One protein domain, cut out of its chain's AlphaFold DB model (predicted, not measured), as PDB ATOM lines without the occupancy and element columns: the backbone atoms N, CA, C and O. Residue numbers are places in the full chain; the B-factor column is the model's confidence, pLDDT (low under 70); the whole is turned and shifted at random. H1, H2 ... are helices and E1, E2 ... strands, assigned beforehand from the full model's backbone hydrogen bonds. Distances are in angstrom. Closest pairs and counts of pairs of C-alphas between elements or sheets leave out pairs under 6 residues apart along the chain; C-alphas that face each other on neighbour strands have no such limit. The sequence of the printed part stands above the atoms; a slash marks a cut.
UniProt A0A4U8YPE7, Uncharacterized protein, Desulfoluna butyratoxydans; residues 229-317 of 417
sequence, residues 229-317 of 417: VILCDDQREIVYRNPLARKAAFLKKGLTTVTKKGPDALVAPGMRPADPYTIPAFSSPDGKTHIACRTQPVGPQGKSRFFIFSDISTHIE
ATOM      1  N   VAL A 229      35.083  25.432  44.641       84.69
ATOM      2  CA  VAL A 229      34.041  26.123  43.862       84.69
ATOM      3  C   VAL A 229      32.704  26.138  44.600       84.69
ATOM      4  O   VAL A 229      32.203  25.102  45.054       84.69
ATOM      5  N   ILE A 230      32.091  27.321  44.663       85.56
ATOM      6  CA  ILE A 230      30.752  27.564  45.210       85.56
ATOM      7  C   ILE A 230      29.900  28.276  44.154       85.56
ATOM      8  O   ILE A 230      30.326  29.291  43.609       85.56
ATOM      9  N   LEU A 231      28.686  27.783  43.890       83.25
ATOM     10  CA  LEU A 231      27.690  28.475  43.060       83.25
ATOM     11  C   LEU A 231      26.626  29.096  43.956       83.25
ATOM     12  O   LEU A 231      26.014  28.396  44.766       83.25
ATOM     13  N   CYS A 232      26.386  30.387  43.761       82.69
ATOM     14  CA  CYS A 232      25.254  31.089  44.345       82.69
ATOM     15  C   CYS A 232      24.261  31.473  43.254       82.69
ATOM     16  O   CYS A 232      24.667  31.958  42.192       82.69
ATOM     17  N   ASP A 233      22.978  31.275  43.527       79.69
ATOM     18  CA  ASP A 233      21.911  31.737  42.647       79.69
ATOM     19  C   ASP A 233      21.607  33.233  42.827       79.69
ATOM     20  O   ASP A 233      22.220  33.955  43.621       79.69
ATOM     21  N   ASP A 234      20.615  33.690  42.071       75.88
ATOM     22  CA  ASP A 234      20.119  35.064  42.053       75.88
ATOM     23  C   ASP A 234      19.540  35.509  43.410       75.88
ATOM     24  O   ASP A 234      19.529  36.704  43.727       75.88
ATOM     25  N   GLN A 235      19.072  34.554  44.220       76.19
ATOM     26  CA  GLN A 235      18.514  34.755  45.559       76.19
ATOM     27  C   GLN A 235      19.589  34.686  46.655       76.19
ATOM     28  O   GLN A 235      19.303  34.947  47.824       76.19
ATOM     29  N   ARG A 236      20.854  34.463  46.265       75.75
ATOM     30  CA  ARG A 236      22.028  34.281  47.131       75.75
ATOM     31  C   ARG A 236      21.999  32.980  47.927       75.75
ATOM     32  O   ARG A 236      22.706  32.877  48.933       75.75
ATOM     33  N   GLU A 237      21.228  31.995  47.494       81.56
ATOM     34  CA  GLU A 237      21.289  30.649  48.040       81.56
ATOM     35  C   GLU A 237      22.469  29.894  47.430       81.56
ATOM     36  O   GLU A 237      22.778  30.003  46.239       81.56
ATOM     37  N   ILE A 238      23.168  29.127  48.262       80.56
ATOM     38  CA  ILE A 238      24.253  28.264  47.811       80.56
ATOM     39  C   ILE A 238      23.630  27.001  47.230       80.56
ATOM     40  O   ILE A 238      23.330  26.046  47.946       80.56
ATOM     41  N   VAL A 239      23.475  26.997  45.911       81.31
ATOM     42  CA  VAL A 239      22.905  25.866  45.170       81.31
ATOM     43  C   VAL A 239      23.926  24.744  45.010       81.31
ATOM     44  O   VAL A 239      23.562  23.573  44.901       81.31
ATOM     45  N   TYR A 240      25.226  25.069  45.026       79.75
ATOM     46  CA  TYR A 240      26.269  24.072  44.814       79.75
ATOM     47  C   TYR A 240      27.574  24.356  45.562       79.75
ATOM     48  O   TYR A 240      28.032  25.495  45.661       79.75
ATOM     49  N   ARG A 241      28.206  23.272  46.034       82.00
ATOM     50  CA  ARG A 241      29.577  23.229  46.568       82.00
ATOM     51  C   ARG A 241      30.278  21.965  46.081       82.00
ATOM     52  O   ARG A 241      29.749  20.867  46.322       82.00
ATOM     53  N   ASN A 242      31.464  22.104  45.490       80.69
ATOM     54  CA  ASN A 242      32.292  20.952  45.121       80.69
ATOM     55  C   ASN A 242      32.884  20.242  46.365       80.69
ATOM     56  O   ASN A 242      32.861  20.799  47.469       80.69
ATOM     57  N   PRO A 243      33.390  18.996  46.241       79.56
ATOM     58  CA  PRO A 243      33.934  18.245  47.377       79.56
ATOM     59  C   PRO A 243      35.064  18.972  48.119       79.56
ATOM     60  O   PRO A 243      35.099  18.917  49.350       79.56
ATOM     61  N   LEU A 244      35.933  19.687  47.393       80.88
ATOM     62  CA  LEU A 244      36.995  20.512  47.975       80.88
ATOM     63  C   LEU A 244      36.409  21.645  48.825       80.88
ATOM     64  O   LEU A 244      36.737  21.742  50.004       80.88
ATOM     65  N   ALA A 245      35.441  22.412  48.310       83.25
ATOM     66  CA  ALA A 245      34.779  23.483  49.062       83.25
ATOM     67  C   ALA A 245      34.002  22.986  50.295       83.25
ATOM     68  O   ALA A 245      33.825  23.725  51.261       83.25
ATOM     69  N   ARG A 246      33.518  21.736  50.293       81.94
ATOM     70  CA  ARG A 246      32.855  21.132  51.467       81.94
ATOM     71  C   ARG A 246      33.843  20.778  52.579       81.94
ATOM     72  O   ARG A 246      33.465  20.812  53.750       81.94
ATOM     73  N   LYS A 247      35.071  20.401  52.216       82.06
ATOM     74  CA  LYS A 247      36.124  19.972  53.150       82.06
ATOM     75  C   LYS A 247      37.045  21.116  53.578       82.06
ATOM     76  O   LYS A 247      37.619  21.035  54.659       82.06
ATOM     77  N   ALA A 248      37.152  22.161  52.763       82.62
ATOM     78  CA  ALA A 248      37.990  23.330  52.987       82.62
ATOM     79  C   ALA A 248      37.764  23.954  54.373       82.62
ATOM     80  O   ALA A 248      36.654  24.359  54.720       82.62
ATOM     81  N   ALA A 249      38.837  24.053  55.160       83.25
ATOM     82  CA  ALA A 249      38.809  24.659  56.494       83.25
ATOM     83  C   ALA A 249      38.635  26.187  56.445       83.25
ATOM     84  O   ALA A 249      38.086  26.782  57.369       83.25
ATOM     85  N   PHE A 250      39.060  26.808  55.346       83.19
ATOM     86  CA  PHE A 250      38.999  28.249  55.126       83.19
ATOM     87  C   PHE A 250      37.609  28.769  54.720       83.19
ATOM     88  O   PHE A 250      37.414  29.980  54.640       83.19
ATOM     89  N   LEU A 251      36.629  27.889  54.484       86.31
ATOM     90  CA  LEU A 251      35.249  28.255  54.149       86.31
ATOM     91  C   LEU A 251      34.298  28.023  55.328       86.31
ATOM     92  O   LEU A 251      34.439  27.073  56.101       86.31
ATOM     93  N   LYS A 252      33.254  28.853  55.439       85.12
ATOM     94  CA  LYS A 252      32.186  28.655  56.431       85.12
ATOM     95  C   LYS A 252      31.392  27.379  56.142       85.12
ATOM     96  O   LYS A 252      30.811  27.190  55.062       85.12
ATOM     97  N   LYS A 253      31.309  26.515  57.152       81.38
ATOM     98  CA  LYS A 253      30.502  25.288  57.126       81.38
ATOM     99  C   LYS A 253      29.037  25.603  57.443       81.38
ATOM    100  O   LYS A 253      28.754  26.513  58.212       81.38
ATOM    101  N   GLY A 254      28.112  24.868  56.824       74.31
ATOM    102  CA  GLY A 254      26.671  24.972  57.107       74.31
ATOM    103  C   GLY A 254      25.957  26.225  56.580       74.31
ATOM    104  O   GLY A 254      24.762  26.366  56.801       74.31
ATOM    105  N   LEU A 255      26.651  27.122  55.871       78.56
ATOM    106  CA  LEU A 255      26.028  28.307  55.273       78.56
ATOM    107  C   LEU A 255      25.147  27.904  54.075       78.56
ATOM    108  O   LEU A 255      25.644  27.273  53.137       78.56
ATOM    109  N   THR A 256      23.869  28.277  54.096       74.00
ATOM    110  CA  THR A 256      22.911  28.048  52.998       74.00
ATOM    111  C   THR A 256      22.656  29.305  52.172       74.00
ATOM    112  O   THR A 256      22.382  29.189  50.984       74.00
ATOM    113  N   THR A 257      22.821  30.495  52.756       77.06
ATOM    114  CA  THR A 257      22.600  31.786  52.088       77.06
ATOM    115  C   THR A 257      23.750  32.763  52.327       77.06
ATOM    116  O   THR A 257      24.348  32.809  53.405       77.06
ATOM    117  N   VAL A 258      24.087  33.560  51.312       77.81
ATOM    118  CA  VAL A 258      25.189  34.530  51.367       77.81
ATOM    119  C   VAL A 258      24.650  35.924  51.682       77.81
ATOM    120  O   VAL A 258      23.952  36.554  50.888       77.81
ATOM    121  N   THR A 259      25.001  36.441  52.858       67.69
ATOM    122  CA  THR A 259      24.471  37.715  53.373       67.69
ATOM    123  C   THR A 259      25.030  38.951  52.658       67.69
ATOM    124  O   THR A 259      24.324  39.953  52.532       67.69
ATOM    125  N   LYS A 260      26.257  38.890  52.119       69.12
ATOM    126  CA  LYS A 260      26.900  39.982  51.355       69.12
ATOM    127  C   LYS A 260      27.300  39.513  49.951       69.12
ATOM    128  O   LYS A 260      27.591  38.347  49.748       69.12
ATOM    129  N   LYS A 261      27.348  40.426  48.971       65.12
ATOM    130  CA  LYS A 261      27.666  40.106  47.559       65.12
ATOM    131  C   LYS A 261      29.132  39.699  47.299       65.12
ATOM    132  O   LYS A 261      29.459  39.397  46.153       65.12
ATOM    133  N   GLY A 262      29.992  39.750  48.315       73.69
ATOM    134  CA  GLY A 262      31.435  39.544  48.195       73.69
ATOM    135  C   GLY A 262      31.919  38.217  48.793       73.69
ATOM    136  O   GLY A 262      31.212  37.619  49.611       73.69
ATOM    137  N   PRO A 263      33.130  37.776  48.411       81.06
ATOM    138  CA  PRO A 263      33.710  36.516  48.869       81.06
ATOM    139  C   PRO A 263      33.905  36.449  50.390       81.06
ATOM    140  O   PRO A 263      33.749  35.371  50.954       81.06
ATOM    141  N   ASP A 264      34.097  37.579  51.081       81.88
ATOM    142  CA  ASP A 264      34.255  37.661  52.549       81.88
ATOM    143  C   ASP A 264      33.115  36.982  53.327       81.88
ATOM    144  O   ASP A 264      33.287  36.482  54.442       81.88
ATOM    145  N   ALA A 265      31.909  36.959  52.751       82.38
ATOM    146  CA  ALA A 265      30.765  36.311  53.378       82.38
ATOM    147  C   ALA A 265      30.936  34.787  53.472       82.38
ATOM    148  O   ALA A 265      30.398  34.183  54.403       82.38
ATOM    149  N   LEU A 266      31.702  34.187  52.560       84.06
ATOM    150  CA  LEU A 266      31.908  32.744  52.419       84.06
ATOM    151  C   LEU A 266      33.130  32.231  53.193       84.06
ATOM    152  O   LEU A 266      33.167  31.056  53.563       84.06
ATOM    153  N   VAL A 267      34.098  33.103  53.466       85.50
ATOM    154  CA  VAL A 267      35.358  32.761  54.137       85.50
ATOM    155  C   VAL A 267      35.166  32.629  55.657       85.50
ATOM    156  O   VAL A 267      34.313  33.292  56.254       85.50
ATOM    157  N   ALA A 268      35.919  31.725  56.289       85.06
ATOM    158  CA  ALA A 268      35.870  31.437  57.721       85.06
ATOM    159  C   ALA A 268      36.221  32.662  58.605       85.06
ATOM    160  O   ALA A 268      37.019  33.501  58.191       85.06
ATOM    161  N   PRO A 269      35.689  32.759  59.848       76.12
ATOM    162  CA  PRO A 269      35.777  33.959  60.701       76.12
ATOM    163  C   PRO A 269      37.185  34.434  61.113       76.12
ATOM    164  O   PRO A 269      37.300  35.500  61.704       76.12
ATOM    165  N   GLY A 270      38.239  33.660  60.848       75.69
ATOM    166  CA  GLY A 270      39.624  34.017  61.186       75.69
ATOM    167  C   GLY A 270      40.467  34.504  60.006       75.69
ATOM    168  O   GLY A 270      41.553  35.031  60.222       75.69
ATOM    169  N   MET A 271      39.991  34.332  58.774       82.75
ATOM    170  CA  MET A 271      40.738  34.755  57.593       82.75
ATOM    171  C   MET A 271      40.613  36.269  57.423       82.75
ATOM    172  O   MET A 271      39.518  36.826  57.548       82.75
ATOM    173  N   ARG A 272      41.725  36.937  57.132       83.44
ATOM    174  CA  ARG A 272      41.780  38.391  56.956       83.44
ATOM    175  C   ARG A 272      41.987  38.729  55.484       83.44
ATOM    176  O   ARG A 272      42.681  37.972  54.814       83.44
ATOM    177  N   PRO A 273      41.412  39.827  54.971       82.56
ATOM    178  CA  PRO A 273      41.762  40.327  53.649       82.56
ATOM    179  C   PRO A 273      43.273  40.556  53.564       82.56
ATOM    180  O   PRO A 273      43.869  41.102  54.493       82.56
ATOM    181  N   ALA A 274      43.879  40.102  52.476       77.75
ATOM    182  CA  ALA A 274      45.277  40.336  52.170       77.75
ATOM    183  C   ALA A 274      45.361  41.399  51.068       77.75
ATOM    184  O   ALA A 274      44.794  41.221  49.992       77.75
ATOM    185  N   ASP A 275      46.085  42.478  51.349       73.00
ATOM    186  CA  ASP A 275      46.472  43.523  50.395       73.00
ATOM    187  C   ASP A 275      47.969  43.351  50.065       73.00
ATOM    188  O   ASP A 275      48.691  42.792  50.899       73.00
ATOM    189  N   PRO A 276      48.482  43.791  48.897       63.41
ATOM    190  CA  PRO A 276      47.871  44.652  47.876       63.41
ATOM    191  C   PRO A 276      47.416  43.881  46.617       63.41
ATOM    192  O   PRO A 276      47.710  44.276  45.487       63.41
ATOM    193  N   TYR A 277      46.738  42.744  46.777       71.44
ATOM    194  CA  TYR A 277      46.363  41.907  45.634       71.44
ATOM    195  C   TYR A 277      45.207  42.518  44.822       71.44
ATOM    196  O   TYR A 277      44.205  42.977  45.362       71.44
ATOM    197  N   THR A 278      45.314  42.481  43.489       70.44
ATOM    198  CA  THR A 278      44.270  42.959  42.556       70.44
ATOM    199  C   THR A 278      43.007  42.097  42.554       70.44
ATOM    200  O   THR A 278      41.946  42.539  42.114       70.44
ATOM    201  N   ILE A 279      43.114  40.860  43.035       79.25
ATOM    202  CA  ILE A 279      42.005  39.923  43.216       79.25
ATOM    203  C   ILE A 279      41.780  39.783  44.725       79.25
ATOM    204  O   ILE A 279      42.771  39.710  45.451       79.25
ATOM    205  N   PRO A 280      40.524  39.692  45.209       81.56
ATOM    206  CA  PRO A 280      40.255  39.457  46.622       81.56
ATOM    207  C   PRO A 280      41.020  38.234  47.131       81.56
ATOM    208  O   PRO A 280      40.765  37.109  46.690       81.56
ATOM    209  N   ALA A 281      41.960  38.464  48.040       85.94
ATOM    210  CA  ALA A 281      42.788  37.438  48.648       85.94
ATOM    211  C   ALA A 281      42.614  37.460  50.166       85.94
ATOM    212  O   ALA A 281      42.308  38.496  50.755       85.94
ATOM    213  N   PHE A 282      42.805  36.307  50.796       87.81
ATOM    214  CA  PHE A 282      42.650  36.142  52.232       87.81
ATOM    215  C   PHE A 282      43.835  35.390  52.814       87.81
ATOM    216  O   PHE A 282      44.218  34.351  52.279       87.81
ATOM    217  N   SER A 283      44.370  35.886  53.923       85.75
ATOM    218  CA  SER A 283      45.413  35.227  54.700       85.75
ATOM    219  C   SER A 283      44.834  34.577  55.953       85.75
ATOM    220  O   SER A 283      43.895  35.080  56.583       85.75
ATOM    221  N   SER A 284      45.395  33.431  56.315       85.12
ATOM    222  CA  SER A 284      45.107  32.758  57.573       85.12
ATOM    223  C   SER A 284      45.708  33.509  58.772       85.12
ATOM    224  O   SER A 284      46.639  34.300  58.609       85.12
ATOM    225  N   PRO A 285      45.206  33.278  60.004       79.25
ATOM    226  CA  PRO A 285      45.714  33.946  61.206       79.25
ATOM    227  C   PRO A 285      47.208  33.731  61.469       79.25
ATOM    228  O   PRO A 285      47.858  34.593  62.049       79.25
ATOM    229  N   ASP A 286      47.730  32.570  61.078       78.62
ATOM    230  CA  ASP A 286      49.139  32.191  61.185       78.62
ATOM    231  C   ASP A 286      49.998  32.723  60.026       78.62
ATOM    232  O   ASP A 286      51.209  32.530  60.040       78.62
ATOM    233  N   GLY A 287      49.388  33.389  59.037       74.31
ATOM    234  CA  GLY A 287      50.072  34.011  57.902       74.31
ATOM    235  C   GLY A 287      50.671  33.029  56.897       74.31
ATOM    236  O   GLY A 287      51.421  33.454  56.031       74.31
ATOM    237  N   LYS A 288      50.373  31.729  57.011       78.25
ATOM    238  CA  LYS A 288      50.961  30.683  56.157       78.25
ATOM    239  C   LYS A 288      50.105  30.319  54.955       78.25
ATOM    240  O   LYS A 288      50.627  29.873  53.945       78.25
ATOM    241  N   THR A 289      48.786  30.439  55.081       82.94
ATOM    242  CA  THR A 289      47.850  30.048  54.026       82.94
ATOM    243  C   THR A 289      47.248  31.288  53.391       82.94
ATOM    244  O   THR A 289      46.661  32.126  54.080       82.94
ATOM    245  N   HIS A 290      47.341  31.372  52.071       84.88
ATOM    246  CA  HIS A 290      46.807  32.459  51.272       84.88
ATOM    247  C   HIS A 290      45.871  31.928  50.198       84.88
ATOM    248  O   HIS A 290      46.193  30.998  49.463       84.88
ATOM    249  N   ILE A 291      44.699  32.544  50.094       88.06
ATOM    250  CA  ILE A 291      43.632  32.061  49.223       88.06
ATOM    251  C   ILE A 291      43.106  33.214  48.399       88.06
ATOM    252  O   ILE A 291      42.610  34.194  48.953       88.06
ATOM    253  N   ALA A 292      43.171  33.082  47.081       88.12
ATOM    254  CA  ALA A 292      42.564  34.029  46.159       88.12
ATOM    255  C   ALA A 292      41.147  33.587  45.807       88.12
ATOM    256  O   ALA A 292      40.891  32.399  45.618       88.12
ATOM    257  N   CYS A 293      40.230  34.541  45.664       88.44
ATOM    258  CA  CYS A 293      38.879  34.281  45.191       88.44
ATOM    259  C   CYS A 293      38.603  35.001  43.871       88.44
ATOM    260  O   CYS A 293      38.530  36.229  43.810       88.44
ATOM    261  N   ARG A 294      38.316  34.229  42.822       86.25
ATOM    262  CA  ARG A 294      37.792  34.741  41.552       86.25
ATOM    263  C   ARG A 294      36.277  34.597  41.529       86.25
ATOM    264  O   ARG A 294      35.738  33.561  41.906       86.25
ATOM    265  N   THR A 295      35.587  35.650  41.095       84.88
ATOM    266  CA  THR A 295      34.124  35.641  40.969       84.88
ATOM    267  C   THR A 295      33.742  35.712  39.499       84.88
ATOM    268  O   THR A 295      34.174  36.631  38.806       84.88
ATOM    269  N   GLN A 296      32.913  34.779  39.026       83.06
ATOM    270  CA  GLN A 296      32.468  34.732  37.632       83.06
ATOM    271  C   GLN A 296      30.934  34.694  37.547       83.06
ATOM    272  O   GLN A 296      30.314  33.867  38.216       83.06
ATOM    273  N   PRO A 297      30.288  35.573  36.758       82.25
ATOM    274  CA  PRO A 297      28.842  35.530  36.549       82.25
ATOM    275  C   PRO A 297      28.433  34.341  35.669       82.25
ATOM    276  O   PRO A 297      29.175  33.928  34.778       82.25
ATOM    277  N   VAL A 298      27.237  33.803  35.909       76.69
ATOM    278  CA  VAL A 298      26.713  32.584  35.277       76.69
ATOM    279  C   VAL A 298      25.265  32.791  34.843       76.69
ATOM    280  O   VAL A 298      24.474  33.428  35.541       76.69
ATOM    281  N   GLY A 299      24.913  32.205  33.697       65.81
ATOM    282  CA  GLY A 299      23.561  32.216  33.143       65.81
ATOM    283  C   GLY A 299      23.270  33.412  32.227       65.81
ATOM    284  O   GLY A 299      24.034  34.377  32.189       65.81
ATOM    285  N   PRO A 300      22.145  33.375  31.490       53.34
ATOM    286  CA  PRO A 300      21.827  34.331  30.422       53.34
ATOM    287  C   PRO A 300      21.616  35.776  30.902       53.34
ATOM    288  O   PRO A 300      21.634  36.693  30.090       53.34
ATOM    289  N   GLN A 301      21.431  35.995  32.210       64.38
ATOM    290  CA  GLN A 301      21.294  37.329  32.813       64.38
ATOM    291  C   GLN A 301      22.425  37.675  33.803       64.38
ATOM    292  O   GLN A 301      22.370  38.729  34.432       64.38
ATOM    293  N   GLY A 302      23.431  36.803  33.981       62.00
ATOM    294  CA  GLY A 302      24.584  37.041  34.866       62.00
ATOM    295  C   GLY A 302      24.252  37.254  36.352       62.00
ATOM    296  O   GLY A 302      25.051  37.834  37.092       62.00
ATOM    297  N   LYS A 303      23.060  36.838  36.785       70.62
ATOM    298  CA  LYS A 303      22.561  37.047  38.150       70.62
ATOM    299  C   LYS A 303      23.088  36.001  39.142       70.62
ATOM    300  O   LYS A 303      23.307  36.342  40.303       70.62
ATOM    301  N   SER A 304      23.396  34.797  38.663       78.62
ATOM    302  CA  SER A 304      24.063  33.743  39.429       78.62
ATOM    303  C   SER A 304      25.580  33.903  39.333       78.62
ATOM    304  O   SER A 304      26.089  34.470  38.361       78.62
ATOM    305  N   ARG A 305      26.334  33.448  40.339       83.44
ATOM    306  CA  ARG A 305      27.793  33.656  40.406       83.44
ATOM    307  C   ARG A 305      28.536  32.437  40.939       83.44
ATOM    308  O   ARG A 305      28.158  31.882  41.970       83.44
ATOM    309  N   PHE A 306      29.632  32.085  40.276       84.38
ATOM    310  CA  PHE A 306      30.655  31.202  40.819       84.38
ATOM    311  C   PHE A 306      31.643  31.994  41.668       84.38
ATOM    312  O   PHE A 306      32.123  33.047  41.250       84.38
ATOM    313  N   PHE A 307      31.977  31.437  42.825       85.94
ATOM    314  CA  PHE A 307      33.125  31.813  43.636       85.94
ATOM    315  C   PHE A 307      34.129  30.668  43.569       85.94
ATOM    316  O   PHE A 307      33.814  29.543  43.961       85.94
ATOM    317  N   ILE A 308      35.306  30.960  43.028       86.56
ATOM    318  CA  ILE A 308      36.388  30.003  42.807       86.56
ATOM    319  C   ILE A 308      37.531  30.413  43.725       86.56
ATOM    320  O   ILE A 308      38.101  31.491  43.555       86.56
ATOM    321  N   PHE A 309      37.816  29.573  44.713       87.50
ATOM    322  CA  PHE A 309      38.867  29.777  45.698       87.50
ATOM    323  C   PHE A 309      40.066  28.897  45.359       87.50
ATOM    324  O   PHE A 309      39.941  27.672  45.350       87.50
ATOM    325  N   SER A 310      41.210  29.534  45.139       86.56
ATOM    326  CA  SER A 310      42.476  28.883  44.804       86.56
ATOM    327  C   SER A 310      43.486  29.117  45.918       86.56
ATOM    328  O   SER A 310      43.612  30.243  46.410       86.56
ATOM    329  N   ASP A 311      44.214  28.071  46.301       84.69
ATOM    330  CA  ASP A 311      45.358  28.197  47.203       84.69
ATOM    331  C   ASP A 311      46.544  28.794  46.432       84.69
ATOM    332  O   ASP A 311      47.008  28.230  45.441       84.69
ATOM    333  N   ILE A 312      46.998  29.969  46.863       84.25
ATOM    334  CA  ILE A 312      48.111  30.705  46.251       84.25
ATOM    335  C   ILE A 312      49.332  30.774  47.174       84.25
ATOM    336  O   ILE A 312      50.280  31.496  46.872       84.25
ATOM    337  N   SER A 313      49.336  30.023  48.279       84.88
ATOM    338  CA  SER A 313      50.393  30.073  49.298       84.88
ATOM    339  C   SER A 313      51.768  29.780  48.696       84.88
ATOM    340  O   SER A 313      52.697  30.562  48.865       84.88
ATOM    341  N   THR A 314      51.872  28.729  47.878       81.69
ATOM    342  CA  THR A 314      53.123  28.352  47.197       81.69
ATOM    343  C   THR A 314      53.614  29.411  46.215       81.69
ATOM    344  O   THR A 314      54.816  29.586  46.036       81.69
ATOM    345  N   HIS A 315      52.698  30.135  45.569       81.44
ATOM    346  CA  HIS A 315      53.062  31.203  44.642       81.44
ATOM    347  C   HIS A 315      53.623  32.408  45.395       81.44
ATOM    348  O   HIS A 315      54.584  33.008  44.929       81.44
ATOM    349  N   ILE A 316      53.060  32.727  46.563       82.50
ATOM    350  CA  ILE A 316      53.575  33.787  47.434       82.50
ATOM    351  C   ILE A 316      54.949  33.408  47.982       82.50
ATOM    352  O   ILE A 316      55.876  34.196  47.850       82.50
ATOM    353  N   GLU A 317      55.128  32.180  48.474       82.69
ATOM    354  CA  GLU A 317      56.442  31.700  48.929       82.69
ATOM    355  C   GLU A 317      57.508  31.793  47.824       82.69
ATOM    356  O   GLU A 317      58.643  32.204  48.073       82.69
TER     357      GLU A 317
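Overview. This is residues 229 to 317 of the 417 residues of an uncharacterized protein of Desulfoluna butyratoxydans (UniProt A0A4U8YPE7). One strongly twisted sheet of six strands curls round, with the long hairpin of E5 and E6 in its middle, the short hairpin of E1 and E2 along one side, and the short hairpin of E3 and E4 turned over at the other. The long loop of residues 248 to 271 covers the hollow face; the small helix H1 stands beside the strands, and H2 ends the printed part just past E6. The 89 printed residues run E1, E2, H1, E3, E4, E5, E6, H2; the sheet's order is E2, E1, E6, E5, E4, E3, antiparallel throughout. The class is mixed, with 41 residues, under half, in named elements. The whole is compact, with a radius of gyration of the C-alphas of 12.9 A and spans of 39 by 27 by 22 A.

Arrangement. Begin with strand E1, residues 229 to 232, which forms a hairpin with edge strand E2, residues 238 to 241; look for N 231 and O 240, 3.0 A apart. Next, H1, residues 243 to 247, stands at the sheet's level, at a height of 0.7 A from a local plane fitted to just 6 C-alphas; its closest C-alphas with E1 are those of Ala 245 and Val 229, 5.9 A apart. Across the long link, E3, residues 272 to 274, is the other edge strand and makes a hairpin with E4, residues 281 to 283, with N 274 and O 281 at 2.8 A. There a meander begins, each strand the antiparallel neighbour of the one before: E3, E4, E5 of residues 290 to 298, and E6 of residues 304 to 311. N 291 and O 282 are 2.9 A apart between E5 and E4, and N 294 and O 308 are 2.8 A apart between E5 and E6. E6 is also the neighbour of E1, with N 307 and O 230 at 2.8 A. H2, residues 313 to 317, only grazes the sheet. In H1 and H2 every O i to N i+4 pair is within hydrogen-bond range.

Along the chain. Find C-alpha 229 at (34.041, 26.123, 43.862), where E1 starts on its 10.1 A. From C-alpha 290 at (46.807, 32.459, 51.272), E5 runs 25.7 A, and E6 returns over 23.3 A. H2 ends at C-alpha 317 (56.442, 31.700, 48.929).

Size, cuts and confidence. The C-alphas farthest apart are those of Asp 286 and Pro 300, at 41.2 A. The printed part has no cut; the link from H1 to E3 is long, with 24 residues. Look for pLDDT under 70 at residues 259 to 261, 276 and 299 to 302; the mean of the printed part is 79.8.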